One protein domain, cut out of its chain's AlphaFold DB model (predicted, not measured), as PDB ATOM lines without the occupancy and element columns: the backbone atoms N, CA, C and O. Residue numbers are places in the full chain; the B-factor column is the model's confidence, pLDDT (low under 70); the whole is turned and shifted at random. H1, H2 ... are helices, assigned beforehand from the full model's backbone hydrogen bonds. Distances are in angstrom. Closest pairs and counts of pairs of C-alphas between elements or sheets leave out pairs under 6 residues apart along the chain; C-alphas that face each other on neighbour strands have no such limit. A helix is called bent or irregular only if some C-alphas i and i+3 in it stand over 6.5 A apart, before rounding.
ATOM      1  N   LEU A   2      35.348  30.177 -22.322       71.94
ATOM      2  CA  LEU A   2      36.497  29.264 -22.178       71.94
ATOM      3  C   LEU A   2      36.990  28.656 -23.510       71.94
ATOM      4  O   LEU A   2      38.184  28.644 -23.786       71.94
ATOM      5  N   LEU A   3      36.073  28.242 -24.390       72.62
ATOM      6  CA  LEU A   3      36.433  27.721 -25.718       72.62
ATOM      7  C   LEU A   3      37.151  28.760 -26.587       72.62
ATOM      8  O   LEU A   3      38.101  28.433 -27.290       72.62
ATOM      9  N   PHE A   4      36.728  30.021 -26.497       79.25
ATOM     10  CA  PHE A   4      37.357  31.113 -27.231       79.25
ATOM     11  C   PHE A   4      38.784  31.372 -26.741       79.25
ATOM     12  O   PHE A   4      39.691  31.475 -27.557       79.25
ATOM     13  N   THR A   5      39.000  31.398 -25.421       82.44
ATOM     14  CA  THR A   5      40.338  31.591 -24.840       82.44
ATOM     15  C   THR A   5      41.295  30.447 -25.160       82.44
ATOM     16  O   THR A   5      42.485  30.675 -25.339       82.44
ATOM     17  N   VAL A   6      40.790  29.213 -25.255       82.81
ATOM     18  CA  VAL A   6      41.624  28.066 -25.636       82.81
ATOM     19  C   VAL A   6      41.927  28.092 -27.134       82.81
ATOM     20  O   VAL A   6      43.075  27.889 -27.521       82.81
ATOM     21  N   LYS A   7      40.936  28.423 -27.976       81.75
ATOM     22  CA  LYS A   7      41.128  28.603 -29.421       81.75
ATOM     23  C   LYS A   7      42.171  29.685 -29.704       81.75
ATOM     24  O   LYS A   7      43.105  29.435 -30.458       81.75
ATOM     25  N   SER A   8      42.062  30.858 -29.082       85.50
ATOM     26  CA  SER A   8      43.035  31.938 -29.274       85.50
ATOM     27  C   SER A   8      44.433  31.561 -28.779       85.50
ATOM     28  O   SER A   8      45.406  31.787 -29.496       85.50
ATOM     29  N   ALA A   9      44.549  30.922 -27.610       88.19
ATOM     30  CA  ALA A   9      45.833  30.459 -27.084       88.19
ATOM     31  C   ALA A   9      46.508  29.429 -28.004       88.19
ATOM     32  O   ALA A   9      47.715  29.508 -28.232       88.19
ATOM     33  N   PHE A  10      45.733  28.498 -28.569       88.19
ATOM     34  CA  PHE A  10      46.238  27.541 -29.548       88.19
ATOM     35  C   PHE A  10      46.816  28.254 -30.777       88.19
ATOM     36  O   PHE A  10      47.969  28.018 -31.136       88.19
ATOM     37  N   TRP A  11      46.043  29.154 -31.395       89.75
ATOM     38  CA  TRP A  11      46.467  29.854 -32.610       89.75
ATOM     39  C   TRP A  11      47.698  30.734 -32.381       89.75
ATOM     40  O   TRP A  11      48.601  30.735 -33.214       89.75
ATOM     41  N   ILE A  12      47.784  31.414 -31.232       92.50
ATOM     42  CA  ILE A  12      48.983  32.168 -30.834       92.50
ATOM     43  C   ILE A  12      50.191  31.231 -30.688       92.50
ATOM     44  O   ILE A  12      51.263  31.528 -31.209       92.50
ATOM     45  N   SER A  13      50.031  30.100 -29.995       91.69
ATOM     46  CA  SER A  13      51.114  29.129 -29.795       91.69
ATOM     47  C   SER A  13      51.636  28.591 -31.127       91.69
ATOM     48  O   SER A  13      52.841  28.571 -31.368       91.69
ATOM     49  N   TYR A  14      50.724  28.225 -32.028       89.44
ATOM     50  CA  TYR A  14      51.060  27.723 -33.353       89.44
ATOM     51  C   TYR A  14      51.748  28.790 -34.226       89.44
ATOM     52  O   TYR A  14      52.754  28.483 -34.862       89.44
ATOM     53  N   TYR A  15      51.299  30.050 -34.180       92.38
ATOM     54  CA  TYR A  15      51.962  31.174 -34.857       92.38
ATOM     55  C   TYR A  15      53.408  31.383 -34.385       92.38
ATOM     56  O   TYR A  15      54.308  31.576 -35.204       92.38
ATOM     57  N   ILE A  16      53.645  31.319 -33.071       93.38
ATOM     58  CA  ILE A  16      54.977  31.522 -32.481       93.38
ATOM     59  C   ILE A  16      55.897  30.325 -32.753       93.38
ATOM     60  O   ILE A  16      57.080  30.510 -33.024       93.38
ATOM     61  N   ALA A  17      55.378  29.100 -32.663       93.69
ATOM     62  CA  ALA A  17      56.179  27.891 -32.830       93.69
ATOM     63  C   ALA A  17      56.497  27.576 -34.302       93.69
ATOM     64  O   ALA A  17      57.553  27.010 -34.585       93.69
ATOM     65  N   PHE A  18      55.600  27.927 -35.230       92.19
ATOM     66  CA  PHE A  18      55.669  27.527 -36.639       92.19
ATOM     67  C   PHE A  18      55.342  28.684 -37.592       92.19
ATOM     68  O   PHE A  18      54.494  28.549 -38.474       92.19
ATOM     69  N   THR A  19      56.014  29.825 -37.433       90.31
ATOM     70  CA  THR A  19      55.707  31.058 -38.178       90.31
ATOM     71  C   THR A  19      55.742  30.880 -39.700       90.31
ATOM     72  O   THR A  19      54.794  31.285 -40.363       90.31
ATOM     73  N   ASP A  20      56.753  30.212 -40.264       91.00
ATOM     74  CA  ASP A  20      56.860  30.024 -41.724       91.00
ATOM     75  C   ASP A  20      55.671  29.236 -42.292       91.00
ATOM     76  O   ASP A  20      55.040  29.637 -43.269       91.00
ATOM     77  N   ASN A  21      55.317  28.131 -41.629       88.38
ATOM     78  CA  ASN A  21      54.182  27.299 -42.018       88.38
ATOM     79  C   ASN A  21      52.850  28.024 -41.791       88.38
ATOM     80  O   ASN A  21      51.903  27.843 -42.554       88.38
ATOM     81  N   PHE A  22      52.773  28.872 -40.766       90.44
ATOM     82  CA  PHE A  22      51.614  29.717 -40.531       90.44
ATOM     83  C   PHE A  22      51.429  30.730 -41.672       90.44
ATOM     84  O   PHE A  22      50.332  30.881 -42.200       90.44
ATOM     85  N   ILE A  23      52.495  31.406 -42.098       89.75
ATOM     86  CA  ILE A  23      52.424  32.382 -43.193       89.75
ATOM     87  C   ILE A  23      51.990  31.696 -44.492       89.75
ATOM     88  O   ILE A  23      51.077  32.182 -45.155       89.75
ATOM     89  N   GLU A  24      52.582  30.545 -44.818       88.62
ATOM     90  CA  GLU A  24      52.268  29.777 -46.029       88.62
ATOM     91  C   GLU A  24      50.786  29.374 -46.116       88.62
ATOM     92  O   GLU A  24      50.196  29.406 -47.193       88.62
ATOM     93  N   ASN A  25      50.175  29.007 -44.986       85.69
ATOM     94  CA  ASN A  25      48.810  28.474 -44.964       85.69
ATOM     95  C   ASN A  25      47.723  29.525 -44.705       85.69
ATOM     96  O   ASN A  25      46.572  29.296 -45.080       85.69
ATOM     97  N   TYR A  26      48.049  30.637 -44.038       87.69
ATOM     98  CA  TYR A  26      47.050  31.595 -43.537       87.69
ATOM     99  C   TYR A  26      47.242  33.026 -44.046       87.69
ATOM    100  O   TYR A  26      46.456  33.903 -43.685       87.69
ATOM    101  N   CYS A  27      48.252  33.298 -44.876       89.38
ATOM    102  CA  CYS A  27      48.370  34.597 -45.523       89.38
ATOM    103  C   CYS A  27      47.576  34.653 -46.838       89.38
ATOM    104  O   CYS A  27      47.776  33.843 -47.736       89.38
ATOM    105  N   GLU A  28      46.697  35.647 -46.971       84.44
ATOM    106  CA  GLU A  28      45.904  35.888 -48.188       84.44
ATOM    107  C   GLU A  28      46.680  36.639 -49.286       84.44
ATOM    108  O   GLU A  28      46.428  36.443 -50.472       84.44
ATOM    109  N   ASN A  29      47.648  37.478 -48.902       84.25
ATOM    110  CA  ASN A  29      48.348  38.406 -49.797       84.25
ATOM    111  C   ASN A  29      49.789  37.958 -50.091       84.25
ATOM    112  O   ASN A  29      50.711  38.772 -50.057       84.25
ATOM    113  N   VAL A  30      49.996  36.668 -50.373       80.44
ATOM    114  CA  VAL A  30      51.337  36.103 -50.647       80.44
ATOM    115  C   VAL A  30      52.008  36.783 -51.852       80.44
ATOM    116  O   VAL A  30      53.217  37.000 -51.849       80.44
ATOM    117  N   ASP A  31      51.218  37.203 -52.843       84.62
ATOM    118  CA  ASP A  31      51.706  37.865 -54.061       84.62
ATOM    119  C   ASP A  31      52.066  39.352 -53.865       84.62
ATOM    120  O   ASP A  31      52.550  39.997 -54.797       84.62
ATOM    121  N   ARG A  32      51.800  39.918 -52.679       86.62
ATOM    122  CA  ARG A  32      52.004  41.340 -52.346       86.62
ATOM    123  C   ARG A  32      52.791  41.493 -51.041       86.62
ATOM    124  O   ARG A  32      52.219  41.886 -50.017       86.62
ATOM    125  N   PRO A  33      54.099  41.184 -51.052       82.81
ATOM    126  CA  PRO A  33      54.937  41.251 -49.855       82.81
ATOM    127  C   PRO A  33      55.010  42.660 -49.247       82.81
ATOM    128  O   PRO A  33      55.239  42.794 -48.049       82.81
ATOM    129  N   GLU A  34      54.754  43.713 -50.029       88.88
ATOM    130  CA  GLU A  34      54.694  45.100 -49.555       88.88
ATOM    131  C   GLU A  34      53.573  45.381 -48.539       88.88
ATOM    132  O   GLU A  34      53.600  46.419 -47.882       88.88
ATOM    133  N   LEU A  35      52.589  44.483 -48.412       87.50
ATOM    134  CA  LEU A  35      51.472  44.613 -47.469       87.50
ATOM    135  C   LEU A  35      51.749  43.986 -46.095       87.50
ATOM    136  O   LEU A  35      50.886  44.062 -45.223       87.50
ATOM    137  N   GLU A  36      52.917  43.364 -45.896       88.69
ATOM    138  CA  GLU A  36      53.372  42.842 -44.596       88.69
ATOM    139  C   GLU A  36      52.345  41.937 -43.883       88.69
ATOM    140  O   GLU A  36      52.165  42.008 -42.665       88.69
ATOM    141  N   CYS A  37      51.636  41.095 -44.642       88.12
ATOM    142  CA  CYS A  37      50.600  40.199 -44.129       88.12
ATOM    143  C   CYS A  37      51.108  39.323 -42.971       88.12
ATOM    144  O   CYS A  37      50.430  39.251 -41.951       88.12
ATOM    145  N   ASP A  38      52.285  38.689 -43.106       90.25
ATOM    146  CA  ASP A  38      52.972  37.834 -42.113       90.25
ATOM    147  C   ASP A  38      52.045  36.936 -41.258       90.25
ATOM    148  O   ASP A  38      52.323  36.676 -40.092       90.25
ATOM    149  N   GLY A  39      50.889  36.504 -41.779       89.25
ATOM    150  CA  GLY A  39      49.853  35.800 -41.005       89.25
ATOM    151  C   GLY A  39      49.110  36.640 -39.943       89.25
ATOM    152  O   GLY A  39      48.172  36.149 -39.313       89.25
ATOM    153  N   LYS A  40      49.466  37.917 -39.756       90.81
ATOM    154  CA  LYS A  40      48.891  38.838 -38.760       90.81
ATOM    155  C   LYS A  40      47.410  39.120 -39.003       90.81
ATOM    156  O   LYS A  40      46.662  39.210 -38.035       90.81
ATOM    157  N   CYS A  41      46.975  39.224 -40.262       90.44
ATOM    158  CA  CYS A  41      45.569  39.465 -40.614       90.44
ATOM    159  C   CYS A  41      44.663  38.362 -40.049       90.44
ATOM    160  O   CYS A  41      43.779  38.632 -39.237       90.44
ATOM    161  N   PHE A  42      44.970  37.108 -40.389       90.06
ATOM    162  CA  PHE A  42      44.238  35.947 -39.896       90.06
ATOM    163  C   PHE A  42      44.301  35.834 -38.366       90.06
ATOM    164  O   PHE A  42      43.278  35.616 -37.717       90.06
ATOM    165  N   LEU A  43      45.487  36.023 -37.773       91.50
ATOM    166  CA  LEU A  43      45.646  35.969 -36.320       91.50
ATOM    167  C   LEU A  43      44.774  37.023 -35.623       91.50
ATOM    168  O   LEU A  43      44.106  36.707 -34.643       91.50
ATOM    169  N   SER A  44      44.728  38.249 -36.145       91.38
ATOM    170  CA  SER A  44      43.904  39.321 -35.583       91.38
ATOM    171  C   SER A  44      42.415  38.983 -35.643       91.38
ATOM    172  O   SER A  44      41.702  39.199 -34.669       91.38
ATOM    173  N   ASP A  45      41.944  38.383 -36.734       89.69
ATOM    174  CA  ASP A  45      40.540  37.987 -36.859       89.69
ATOM    175  C   ASP A  45      40.153  36.863 -35.888       89.69
ATOM    176  O   ASP A  45      39.060  36.896 -35.313       89.69
ATOM    177  N   VAL A  46      41.060  35.914 -35.625       87.94
ATOM    178  CA  VAL A  46      40.878  34.911 -34.563       87.94
ATOM    179  C   VAL A  46      40.780  35.579 -33.190       87.94
ATOM    180  O   VAL A  46      39.917  35.205 -32.396       87.94
ATOM    181  N   LEU A  47      41.640  36.557 -32.894       89.12
ATOM    182  CA  LEU A  47      41.670  37.254 -31.600       89.12
ATOM    183  C   LEU A  47      40.491  38.212 -31.396       89.12
ATOM    184  O   LEU A  47      40.066  38.415 -30.260       89.12
ATOM    185  N   ASP A  48      39.922  38.729 -32.480       90.19
ATOM    186  CA  ASP A  48      38.700  39.535 -32.469       90.19
ATOM    187  C   ASP A  48      37.426  38.676 -32.477       90.19
ATOM    188  O   ASP A  48      36.312  39.204 -32.474       90.19
ATOM    189  N   ASN A  49      37.572  37.345 -32.482       82.50
ATOM    190  CA  ASN A  49      36.468  36.389 -32.541       82.50
ATOM    191  C   ASN A  49      35.576  36.576 -33.783       82.50
ATOM    192  O   ASN A  49      34.372  36.301 -33.747       82.50
ATOM    193  N   LYS A  50      36.158  37.069 -34.883       81.94
ATOM    194  CA  LYS A  50      35.466  37.173 -36.165       81.94
ATOM    195  C   LYS A  50      35.320  35.779 -36.766       81.94
ATOM    196  O   LYS A  50      36.131  34.883 -36.514       81.94
ATOM    197  N   GLN A  51      34.275  35.591 -37.571       68.12
ATOM    198  CA  GLN A  51      34.201  34.411 -38.425       68.12
ATOM    199  C   GLN A  51      35.365  34.485 -39.406       68.12
ATOM    200  O   GLN A  51      35.381  35.315 -40.306       68.12
ATOM    201  N   THR A  52      36.363  33.649 -39.157       66.44
ATOM    202  CA  THR A  52      37.468  33.438 -40.072       66.44
ATOM    203  C   THR A  52      37.049  32.352 -41.041       66.44
ATOM    204  O   THR A  52      36.560  31.298 -40.624       66.44
ATOM    205  N   ASP A  53      37.282  32.578 -42.331       63.31
ATOM    206  CA  ASP A  53      37.274  31.516 -43.333       63.31
ATOM    207  C   ASP A  53      38.532  30.664 -43.129       63.31
ATOM    208  O   ASP A  53      39.448  30.624 -43.946       63.31
ATOM    209  N   THR A  54      38.617  30.011 -41.968       61.94
ATOM    210  CA  THR A  54      39.641  29.012 -41.694       61.94
ATOM    211  C   THR A  54      39.626  28.007 -42.843       61.94
ATOM    212  O   THR A  54      38.557  27.448 -43.126       61.94
ATOM    213  N   PRO A  55      40.771  27.750 -43.502       58.31
ATOM    214  CA  PRO A  55      40.837  26.740 -44.544       58.31
ATOM    215  C   PRO A  55      40.267  25.433 -43.980       58.31
ATOM    216  O   PRO A  55      40.582  25.052 -42.849       58.31
ATOM    217  N   LYS A  56      39.355  24.791 -44.729       51.31
ATOM    218  CA  LYS A  56      38.490  23.686 -44.249       51.31
ATOM    219  C   LYS A  56      39.247  22.595 -43.485       51.31
ATOM    220  O   LYS A  56      38.707  21.967 -42.591       51.31
ATOM    221  N   ASN A  57      40.497  22.360 -43.846       51.22
ATOM    222  CA  ASN A  57      41.408  21.398 -43.242       51.22
ATOM    223  C   ASN A  57      41.873  21.785 -41.823       51.22
ATOM    224  O   ASN A  57      42.027  20.897 -40.989       51.22
ATOM    225  N   ALA A  58      42.049  23.072 -41.518       54.31
ATOM    226  CA  ALA A  58      42.479  23.539 -40.199       54.31
ATOM    227  C   ALA A  58      41.313  23.702 -39.209       54.31
ATOM    228  O   ALA A  58      41.462  23.419 -38.019       54.31
ATOM    229  N   SER A  59      40.135  24.111 -39.696       54.53
ATOM    230  CA  SER A  59      38.930  24.223 -38.860       54.53
ATOM    231  C   SER A  59      38.437  22.866 -38.369       54.53
ATOM    232  O   SER A  59      38.099  22.731 -37.196       54.53
ATOM    233  N   ILE A  60      38.468  21.843 -39.232       51.84
ATOM    234  CA  ILE A  60      38.022  20.489 -38.883       51.84
ATOM    235  C   ILE A  60      38.847  19.911 -37.728       51.84
ATOM    236  O   ILE A  60      38.271  19.287 -36.841       51.84
ATOM    237  N   PHE A  61      40.164  20.131 -37.698       53.44
ATOM    238  CA  PHE A  61      41.035  19.558 -36.666       53.44
ATOM    239  C   PHE A  61      40.778  20.185 -35.286       53.44
ATOM    240  O   PHE A  61      40.510  19.479 -34.320       53.44
ATOM    241  N   LEU A  62      40.741  21.517 -35.199       56.56
ATOM    242  CA  LEU A  62      40.620  22.213 -33.913       56.56
ATOM    243  C   LEU A  62      39.212  22.203 -33.336       56.56
ATOM    244  O   LEU A  62      39.051  22.128 -32.118       56.56
ATOM    245  N   GLU A  63      38.188  22.288 -34.184       57.53
ATOM    246  CA  GLU A  63      36.812  22.253 -33.699       57.53
ATOM    247  C   GLU A  63      36.432  20.840 -33.257       57.53
ATOM    248  O   GLU A  63      35.829  20.691 -32.201       57.53
ATOM    249  N   SER A  64      36.846  19.791 -33.976       54.91
ATOM    250  CA  SER A  64      36.514  18.416 -33.579       54.91
ATOM    251  C   SER A  64      37.321  17.915 -32.375       54.91
ATOM    252  O   SER A  64      36.742  17.292 -31.484       54.91
ATOM    253  N   GLU A  65      38.619  18.221 -32.288       52.62
ATOM    254  CA  GLU A  65      39.488  17.692 -31.229       52.62
ATOM    255  C   GLU A  65      39.297  18.425 -29.894       52.62
ATOM    256  O   GLU A  65      39.254  17.792 -28.835       52.62
ATOM    257  N   LEU A  66      39.054  19.744 -29.911       54.78
ATOM    258  CA  LEU A  66      38.732  20.488 -28.690       54.78
ATOM    259  C   LEU A  66      37.353  20.092 -28.133       54.78
ATOM    260  O   LEU A  66      37.208  19.904 -26.922       54.78
ATOM    261  N   ILE A  67      36.353  19.901 -29.005       54.50
ATOM    262  CA  ILE A  67      35.031  19.389 -28.610       54.50
ATOM    263  C   ILE A  67      35.179  17.992 -27.991       54.50
ATOM    264  O   ILE A  67      34.672  17.767 -26.894       54.50
ATOM    265  N   PHE A  68      35.939  17.088 -28.615       51.81
ATOM    266  CA  PHE A  68      36.158  15.737 -28.090       51.81
ATOM    267  C   PHE A  68      36.836  15.743 -26.708       51.81
ATOM    268  O   PHE A  68      36.404  15.038 -25.798       51.81
ATOM    269  N   THR A  69      37.831  16.611 -26.511       52.16
ATOM    270  CA  THR A  69      38.545  16.730 -25.229       52.16
ATOM    271  C   THR A  69      37.656  17.306 -24.119       52.16
ATOM    272  O   THR A  69      37.722  16.861 -22.977       52.16
ATOM    273  N   THR A  70      36.782  18.269 -24.443       50.59
ATOM    274  CA  THR A  70      35.841  18.848 -23.464       50.59
ATOM    275  C   THR A  70      34.690  17.910 -23.094       50.59
ATOM    276  O   THR A  70      34.323  17.866 -21.922       50.59
ATOM    277  N   LEU A  71      34.165  17.112 -24.035       52.75
ATOM    278  CA  LEU A  71      33.140  16.098 -23.743       52.75
ATOM    279  C   LEU A  71      33.674  14.923 -22.913       52.75
ATOM    280  O   LEU A  71      32.937  14.368 -22.104       52.75
ATOM    281  N   CYS A  72      34.951  14.561 -23.058       53.84
ATOM    282  CA  CYS A  72      35.575  13.535 -22.216       53.84
ATOM    283  C   CYS A  72      35.832  13.988 -20.767       53.84
ATOM    284  O   CYS A  72      36.239  13.168 -19.949       53.84
ATOM    285  N   SER A  73      35.591  15.258 -20.424       50.50
ATOM    286  CA  SER A  73      35.811  15.775 -19.068       50.50
ATOM    287  C   SER A  73      34.645  15.509 -18.102       50.50
ATOM    288  O   SER A  73      34.715  15.924 -16.940       50.50
TER     289      SER A  73
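AT A GLANCE: This is residues 2 to 73 of the 112 residues of an uncharacterized protein of Psychroflexus torquis (strain ATCC 700755 / ACAM 623) (UniProt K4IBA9). A long helix, H1, runs between a short helix, H3, on one side and a second long helix, H4, on the other, while the short H2 folds back from the end of H1; the helices are loosely gathered, with few contacts between them. The long loop of residues 27 to 39 makes one end of the elongated whole, and the last residues of H4 with Cys 72 and Ser 73 make the other. The printed part has 72 residues with four named helices, H1, H2, H3 and H4 in that order along the chain, and no named strand; the class is all helix. It is only just compact, close to loose, with a radius of gyration of the C-alphas of 13.1 A. The C-alphas span 46 by 22 by 21 A along their three main axes, the outline of a rod.

IN THESE COORDINATES: The printed part begins with H1, residues 2 to 17, whose first C-alpha, that of Leu 2, is at (36.497, 29.264, -22.178). H1 measures 22.4 A from first to last C-alpha. After Phe 18 comes H2, residues 19 to 26, 10.2 A long, with the C-alpha of Thr 19 at (55.707, 31.058, -38.178). Residues 27 to 39 belong to no named element, and their C-alphas lie 9 to 22 A from the mean of all C-alphas. H3 follows at residues 40 to 47, 10.3 A from first to last C-alpha. Residues 48 to 55 lead on to H4, residues 56 to 71, which is 22.5 A long and ends with the C-alpha of Leu 71 at (33.140, 16.098, -23.743). H1 and H4, with 16 residues each, are the longest helices, and no helix is bent or irregular.

HOW THE PARTS SIT: H1 touches H3, and it does so with residues 8 to 12 alone. Their closest C-alphas are those of Ser 8 and Leu 47, 6.0 A apart. The two helices stand at a shallow tilt of 23 degrees and run opposite ways. H1 and H2 are close but not clearly touching, with the C-alphas of Tyr 15 and Phe 22 the closest at 5.9 A. They run opposite ways at a steep tilt of 58 degrees. H2 and H3 are close but not clearly touching as well, and their closest C-alphas, those of Tyr 26 and Phe 42, are 6.3 A apart. The lines of H2 and H3 are about perpendicular, at 79 degrees. H4 touches no helix but is near H1: the closest C-alphas of the two, those of Lys 7 and Leu 62, are 7.8 A apart. H1 and H4 run opposite ways at a steep tilt of 50 degrees. H4 is apart from H2 and also from H3. In H1, H2 and H3 every O i to N i+4 pair of the backbone is within hydrogen-bond range, and in H4 11 of 12 such pairs are.

THE WHOLE: The two C-alphas farthest apart are those of Glu 34 and Ser 73, at 46.3 A, whereas the first and last printed C-alphas, those of Leu 2 and Ser 73, are 13.9 A apart. The printed part has no cut. The link from H1 to H2 is tight, with 1 residue. The link from H2 to H3 is long, with 13 residues, and the link from H3 to H4 is short, with 8 residues. The mean pLDDT of the printed part is 77.2. The model's confidence is low, under 70, in residues 51 to 73, which include H4, whose mean pLDDT is 53; the means of H1, H2 and H3 are 86, 89 and 90.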